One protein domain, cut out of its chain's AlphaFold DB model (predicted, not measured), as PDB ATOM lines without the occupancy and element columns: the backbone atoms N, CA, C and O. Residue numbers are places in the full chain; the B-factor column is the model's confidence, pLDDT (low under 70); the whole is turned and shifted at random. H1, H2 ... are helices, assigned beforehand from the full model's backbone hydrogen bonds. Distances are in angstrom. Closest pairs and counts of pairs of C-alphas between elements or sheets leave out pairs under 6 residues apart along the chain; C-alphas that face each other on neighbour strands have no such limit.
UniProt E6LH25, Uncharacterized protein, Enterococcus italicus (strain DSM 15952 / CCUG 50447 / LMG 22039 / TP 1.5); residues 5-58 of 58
ATOM      1  N   SER A   5      92.183  64.342 -67.226       64.06
ATOM      2  CA  SER A   5      91.665  63.087 -67.794       64.06
ATOM      3  C   SER A   5      90.129  63.036 -67.844       64.06
ATOM      4  O   SER A   5      89.557  62.541 -68.813       64.06
ATOM      5  N   THR A   6      89.444  63.629 -66.863       71.00
ATOM      6  CA  THR A   6      87.972  63.639 -66.797       71.00
ATOM      7  C   THR A   6      87.346  64.543 -67.860       71.00
ATOM      8  O   THR A   6      86.315  64.196 -68.427       71.00
ATOM      9  N   ILE A   7      87.974  65.685 -68.160       77.25
ATOM     10  CA  ILE A   7      87.473  66.646 -69.155       77.25
ATOM     11  C   ILE A   7      87.636  66.063 -70.559       77.25
ATOM     12  O   ILE A   7      86.696  66.097 -71.348       77.25
ATOM     13  N   LEU A   8      88.791  65.448 -70.842       80.69
ATOM     14  CA  LEU A   8      89.048  64.776 -72.115       80.69
ATOM     15  C   LEU A   8      88.044  63.640 -72.367       80.69
ATOM     16  O   LEU A   8      87.483  63.534 -73.456       80.69
ATOM     17  N   MET A   9      87.754  62.841 -71.334       83.56
ATOM     18  CA  MET A   9      86.760  61.767 -71.408       83.56
ATOM     19  C   MET A   9      85.340  62.307 -71.654       83.56
ATOM     20  O   MET A   9      84.569  61.708 -72.402       83.56
ATOM     21  N   SER A  10      84.982  63.444 -71.050       85.94
ATOM     22  CA  SER A  10      83.684  64.097 -71.266       85.94
ATOM     23  C   SER A  10      83.548  64.680 -72.673       85.94
ATOM     24  O   SER A  10      82.521  64.474 -73.314       85.94
ATOM     25  N   LEU A  11      84.585  65.343 -73.193       88.69
ATOM     26  CA  LEU A  11      84.601  65.849 -74.569       88.69
ATOM     27  C   LEU A  11      84.482  64.710 -75.587       88.69
ATOM     28  O   LEU A  11      83.707  64.813 -76.534       88.69
ATOM     29  N   PHE A  12      85.170  63.591 -75.351       91.62
ATOM     30  CA  PHE A  12      85.058  62.406 -76.198       91.62
ATOM     31  C   PHE A  12      83.631  61.844 -76.230       91.62
ATOM     32  O   PHE A  12      83.113  61.533 -77.300       91.62
ATOM     33  N   LYS A  13      82.954  61.774 -75.075       92.06
ATOM     34  CA  LYS A  13      81.545  61.357 -75.006       92.06
ATOM     35  C   LYS A  13      80.629  62.286 -75.799       92.06
ATOM     36  O   LYS A  13      79.748  61.797 -76.492       92.06
ATOM     37  N   ILE A  14      80.839  63.600 -75.720       94.06
ATOM     38  CA  ILE A  14      80.038  64.580 -76.469       94.06
ATOM     39  C   ILE A  14      80.211  64.370 -77.974       94.06
ATOM     40  O   ILE A  14      79.220  64.255 -78.690       94.06
ATOM     41  N   VAL A  15      81.454  64.250 -78.448       95.38
ATOM     42  CA  VAL A  15      81.740  63.973 -79.864       95.38
ATOM     43  C   VAL A  15      81.083  62.666 -80.301       95.38
ATOM     44  O   VAL A  15      80.454  62.623 -81.352       95.38
ATOM     45  N   LEU A  16      81.162  61.621 -79.476       95.62
ATOM     46  CA  LEU A  16      80.552  60.325 -79.760       95.62
ATOM     47  C   LEU A  16      79.023  60.415 -79.868       95.62
ATOM     48  O   LEU A  16      78.447  59.852 -80.795       95.62
ATOM     49  N   VAL A  17      78.364  61.163 -78.978       96.56
ATOM     50  CA  VAL A  17      76.914  61.407 -79.052       96.56
ATOM     51  C   VAL A  17      76.547  62.175 -80.321       96.56
ATOM     52  O   VAL A  17      75.595  61.794 -80.996       96.56
ATOM     53  N   ILE A  18      77.311  63.207 -80.690       96.69
ATOM     54  CA  ILE A  18      77.094  63.964 -81.935       96.69
ATOM     55  C   ILE A  18      77.243  63.051 -83.158       96.69
ATOM     56  O   ILE A  18      76.447  63.126 -84.090       96.69
ATOM     57  N   LEU A  19      78.229  62.154 -83.147       96.44
ATOM     58  CA  LEU A  19      78.478  61.213 -84.236       96.44
ATOM     59  C   LEU A  19      77.315  60.221 -84.388       96.44
ATOM     60  O   LEU A  19      76.823  60.015 -85.495       96.44
ATOM     61  N   ILE A  20      76.809  59.681 -83.275       96.94
ATOM     62  CA  ILE A  20      75.608  58.833 -83.270       96.94
ATOM     63  C   ILE A  20      74.387  59.613 -83.764       96.94
ATOM     64  O   ILE A  20      73.623  59.095 -84.576       96.94
ATOM     65  N   ALA A  21      74.209  60.858 -83.317       96.81
ATOM     66  CA  ALA A  21      73.105  61.703 -83.751       96.81
ATOM     67  C   ALA A  21      73.151  61.965 -85.265       96.81
ATOM     68  O   ALA A  21      72.121  61.858 -85.925       96.81
ATOM     69  N   MET A  22      74.333  62.223 -85.836       96.00
ATOM     70  CA  MET A  22      74.500  62.344 -87.288       96.00
ATOM     71  C   MET A  22      74.136  61.049 -88.014       96.00
ATOM     72  O   MET A  22      73.431  61.094 -89.016       96.00
ATOM     73  N   ILE A  23      74.580  59.893 -87.512       95.31
ATOM     74  CA  ILE A  23      74.239  58.600 -88.122       95.31
ATOM     75  C   ILE A  23      72.721  58.392 -88.104       95.31
ATOM     76  O   ILE A  23      72.137  58.095 -89.142       95.31
ATOM     77  N   LEU A  24      72.071  58.600 -86.955       96.25
ATOM     78  CA  LEU A  24      70.615  58.487 -86.828       96.25
ATOM     79  C   LEU A  24      69.881  59.471 -87.741       96.25
ATOM     80  O   LEU A  24      68.860  59.110 -88.319       96.25
ATOM     81  N   PHE A  25      70.410  60.682 -87.908       94.62
ATOM     82  CA  PHE A  25      69.862  61.672 -88.823       94.62
ATOM     83  C   PHE A  25      69.899  61.185 -90.275       94.62
ATOM     84  O   PHE A  25      68.865  61.174 -90.939       94.62
ATOM     85  N   PHE A  26      71.050  60.706 -90.760       92.06
ATOM     86  CA  PHE A  26      71.151  60.167 -92.118       92.06
ATOM     87  C   PHE A  26      70.292  58.919 -92.311       92.06
ATOM     88  O   PHE A  26      69.625  58.807 -93.332       92.06
ATOM     89  N   VAL A  27      70.246  58.015 -91.331       93.81
ATOM     90  CA  VAL A  27      69.354  56.845 -91.373       93.81
ATOM     91  C   VAL A  27      67.891  57.286 -91.445       93.81
ATOM     92  O   VAL A  27      67.139  56.771 -92.268       93.81
ATOM     93  N   GLY A  28      67.490  58.280 -90.651       93.62
ATOM     94  CA  GLY A  28      66.151  58.863 -90.705       93.62
ATOM     95  C   GLY A  28      65.828  59.460 -92.074       93.62
ATOM     96  O   GLY A  28      64.755  59.197 -92.610       93.62
ATOM     97  N   LEU A  29      66.770  60.187 -92.683       91.88
ATOM     98  CA  LEU A  29      66.620  60.703 -94.045       91.88
ATOM     99  C   LEU A  29      66.502  59.578 -95.077       91.88
ATOM    100  O   LEU A  29      65.664  59.674 -95.963       91.88
ATOM    101  N   MET A  30      67.298  58.511 -94.974       91.44
ATOM    102  CA  MET A  30      67.218  57.363 -95.887       91.44
ATOM    103  C   MET A  30      65.859  56.672 -95.811       91.44
ATOM    104  O   MET A  30      65.270  56.349 -96.840       91.44
ATOM    105  N   VAL A  31      65.359  56.461 -94.590       92.19
ATOM    106  CA  VAL A  31      64.045  55.857 -94.351       92.19
ATOM    107  C   VAL A  31      62.937  56.791 -94.842       92.19
ATOM    108  O   VAL A  31      62.043  56.353 -95.556       92.19
ATOM    109  N   GLY A  32      63.008  58.085 -94.529       90.44
ATOM    110  CA  GLY A  32      62.011  59.069 -94.950       90.44
ATOM    111  C   GLY A  32      61.972  59.277 -96.463       90.44
ATOM    112  O   GLY A  32      60.906  59.237 -97.060       90.44
ATOM    113  N   TYR A  33      63.131  59.458 -97.095       88.38
ATOM    114  CA  TYR A  33      63.228  59.700 -98.532       88.38
ATOM    115  C   TYR A  33      62.982  58.443 -99.368       88.38
ATOM    116  O   TYR A  33      62.406  58.562-100.445       88.38
ATOM    117  N   GLY A  34      63.430  57.269 -98.904       87.69
ATOM    118  CA  GLY A  34      63.423  56.066 -99.736       87.69
ATOM    119  C   GLY A  34      62.561  54.893 -99.286       87.69
ATOM    120  O   GLY A  34      62.327  54.003-100.091       87.69
ATOM    121  N   TYR A  35      62.114  54.841 -98.028       83.94
ATOM    122  CA  TYR A  35      61.125  53.840 -97.601       83.94
ATOM    123  C   TYR A  35      59.717  54.433 -97.526       83.94
ATOM    124  O   TYR A  35      58.749  53.778 -97.894       83.94
ATOM    125  N   ILE A  36      59.605  55.666 -97.024       86.94
ATOM    126  CA  ILE A  36      58.338  56.406 -96.966       86.94
ATOM    127  C   ILE A  36      58.109  57.179 -98.271       86.94
ATOM    128  O   ILE A  36      56.983  57.239 -98.755       86.94
ATOM    129  N   GLY A  37      59.163  57.769 -98.837       79.12
ATOM    130  CA  GLY A  37      59.149  58.348-100.176       79.12
ATOM    131  C   GLY A  37      59.557  57.331-101.240       79.12
ATOM    132  O   GLY A  37      60.309  56.401-100.963       79.12
ATOM    133  N   ASP A  38      59.122  57.550-102.480       83.12
ATOM    134  CA  ASP A  38      59.489  56.731-103.650       83.12
ATOM    135  C   ASP A  38      60.943  56.964-104.136       83.12
ATOM    136  O   ASP A  38      61.309  56.656-105.273       83.12
ATOM    137  N   GLY A  39      61.793  57.565-103.300       83.56
ATOM    138  CA  GLY A  39      63.188  57.854-103.606       83.56
ATOM    139  C   GLY A  39      64.112  56.648-103.421       83.56
ATOM    140  O   GLY A  39      63.796  55.662-102.767       83.56
ATOM    141  N   ASN A  40      65.334  56.721-103.951       87.38
ATOM    142  CA  ASN A  40      66.375  55.763-103.568       87.38
ATOM    143  C   ASN A  40      66.943  56.172-102.193       87.38
ATOM    144  O   ASN A  40      67.440  57.294-102.097       87.38
ATOM    145  N   PRO A  41      66.977  55.304-101.163       84.81
ATOM    146  CA  PRO A  41      67.529  55.634 -99.845       84.81
ATOM    147  C   PRO A  41      68.929  56.259 -99.903       84.81
ATOM    148  O   PRO A  41      69.227  57.198 -99.177       84.81
ATOM    149  N   THR A  42      69.782  55.805-100.825       86.56
ATOM    150  CA  THR A  42      71.145  56.346-101.002       86.56
ATOM    151  C   THR A  42      71.184  57.718-101.688       86.56
ATOM    152  O   THR A  42      72.209  58.398-101.672       86.56
ATOM    153  N   GLY A  43      70.056  58.169-102.240       87.00
ATOM    154  CA  GLY A  43      69.888  59.474-102.873       87.00
ATOM    155  C   GLY A  43      70.065  60.651-101.916       87.00
ATOM    156  O   GLY A  43      70.403  61.738-102.373       87.00
ATOM    157  N   VAL A  44      69.952  60.436-100.600       88.38
ATOM    158  CA  VAL A  44      70.226  61.466 -99.580       88.38
ATOM    159  C   VAL A  44      71.680  61.952 -99.588       88.38
ATOM    160  O   VAL A  44      71.960  63.053 -99.125       88.38
ATOM    161  N   PHE A  45      72.609  61.171-100.149       88.62
ATOM    162  CA  PHE A  45      74.003  61.582-100.349       88.62
ATOM    163  C   PHE A  45      74.244  62.294-101.686       88.62
ATOM    164  O   PHE A  45      75.344  62.780-101.945       88.62
ATOM    165  N   SER A  46      73.236  62.358-102.558       89.31
ATOM    166  CA  SER A  46      73.352  63.034-103.843       89.31
ATOM    167  C   SER A  46      73.198  64.537-103.662       89.31
ATOM    168  O   SER A  46      72.141  65.019-103.259       89.31
ATOM    169  N   GLY A  47      74.215  65.307-104.053       87.88
ATOM    170  CA  GLY A  47      74.127  66.770-104.057       87.88
ATOM    171  C   GLY A  47      72.976  67.308-104.920       87.88
ATOM    172  O   GLY A  47      72.420  68.354-104.600       87.88
ATOM    173  N   LYS A  48      72.557  66.575-105.965       88.19
ATOM    174  CA  LYS A  48      71.427  66.965-106.830       88.19
ATOM    175  C   LYS A  48      70.091  66.991-106.085       88.19
ATOM    176  O   LYS A  48      69.269  67.852-106.366       88.19
ATOM    177  N   LEU A  49      69.886  66.069-105.142       89.00
ATOM    178  CA  LEU A  49      68.670  66.021-104.328       89.00
ATOM    179  C   LEU A  49      68.557  67.272-103.459       89.00
ATOM    180  O   LEU A  49      67.512  67.907-103.419       89.00
ATOM    181  N   TRP A  50      69.659  67.661-102.823       91.94
ATOM    182  CA  TRP A  50      69.701  68.871-102.012       91.94
ATOM    183  C   TRP A  50      69.531  70.131-102.852       91.94
ATOM    184  O   TRP A  50      68.785  71.004-102.438       91.94
ATOM    185  N   GLN A  51      70.153  70.210-104.033       92.69
ATOM    186  CA  GLN A  51      69.910  71.313-104.972       92.69
ATOM    187  C   GLN A  51      68.422  71.428-105.311       92.69
ATOM    188  O   GLN A  51      67.861  72.499-105.141       92.69
ATOM    189  N   HIS A  52      67.763  70.320-105.661       89.12
ATOM    190  CA  HIS A  52      66.327  70.316-105.942       89.12
ATOM    191  C   HIS A  52      65.478  70.758-104.736       89.12
ATOM    192  O   HIS A  52      64.525  71.511-104.896       89.12
ATOM    193  N   ILE A  53      65.837  70.328-103.519       89.62
ATOM    194  CA  ILE A  53      65.172  70.770-102.284       89.62
ATOM    195  C   ILE A  53      65.382  72.273-102.063       89.62
ATOM    196  O   ILE A  53      64.429  72.979-101.750       89.62
ATOM    197  N   PHE A  54      66.607  72.777-102.217       93.31
ATOM    198  CA  PHE A  54      66.894  74.201-102.051       93.31
ATOM    199  C   PHE A  54      66.175  75.042-103.103       93.31
ATOM    200  O   PHE A  54      65.556  76.022-102.728       93.31
ATOM    201  N   GLU A  55      66.182  74.630-104.371       94.75
ATOM    202  CA  GLU A  55      65.419  75.275-105.450       94.75
ATOM    203  C   GLU A  55      63.907  75.250-105.203       94.75
ATOM    204  O   GLU A  55      63.196  76.150-105.632       94.75
ATOM    205  N   PHE A  56      63.391  74.219-104.529       91.38
ATOM    206  CA  PHE A  56      61.978  74.165-104.167       91.38
ATOM    207  C   PHE A  56      61.613  75.182-103.074       91.38
ATOM    208  O   PHE A  56      60.513  75.731-103.090       91.38
ATOM    209  N   PHE A  57      62.504  75.406-102.102       91.88
ATOM    210  CA  PHE A  57      62.240  76.282-100.955       91.88
ATOM    211  C   PHE A  57      62.655  77.745-101.151       91.88
ATOM    212  O   PHE A  57      62.135  78.602-100.436       91.88
ATOM    213  N   LEU A  58      63.621  78.016-102.028       88.69
ATOM    214  CA  LEU A  58      64.292  79.309-102.199       88.69
ATOM    215  C   LEU A  58      63.809  80.003-103.474       88.69
ATOM    216  O   LEU A  58      63.463  81.201-103.373       88.69
TER     217      LEU A  58
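What this domain is: This is residues 5 to 58 of the 58 residues of an uncharacterized protein of Enterococcus italicus (strain DSM 15952 / CCUG 50447 / LMG 22039 / TP 1.5) (UniProt E6LH25). One long helix, H1, makes the long arm of an L; at its far end the chain folds back into short H2, and H3 sticks out to one side with residues 50 to 57. The printed part has 54 residues, with three named helices in the order H1, H2, H3 and no named strand: all helix. It is extended, with a radius of gyration of the C-alphas of 15.8 A and spans of 47 by 26 by 15 A.

How they stand to each other: Start with H1, residues 5 to 36, whose residues 5 to 25 stand free. With residues 26 to 35 alone it touches H2, residues 41 to 45; their closest C-alphas, of Gly 34 and Pro 41, are 4.1 A apart. H3, residues 47 to 57, is close to H2 but not clearly touching, the closest C-alphas being those of Gly 43 and Leu 49 at 6.8 A. H1 and H3 are apart. Every O i to N i+4 pair is within hydrogen-bond range in H3, against 27 of 28 in H1 and 0 of 1 in H2, where 1 of 2 O i to N i+3 pairs is.

Where its parts are: Find C-alpha 5 at (91.665, 63.087, -67.794); H1 runs 44.8 A to C-alpha 36. H2 spans 8.8 A, and H3 15.5 A to C-alpha 57 at (62.240, 76.282, -100.955).

The domain as a whole: The C-alphas farthest apart, of Ser 5 and Asp 38, lie 48.6 A apart. The printed part has no cut, both links are tight, and residue 5 has pLDDT under 70.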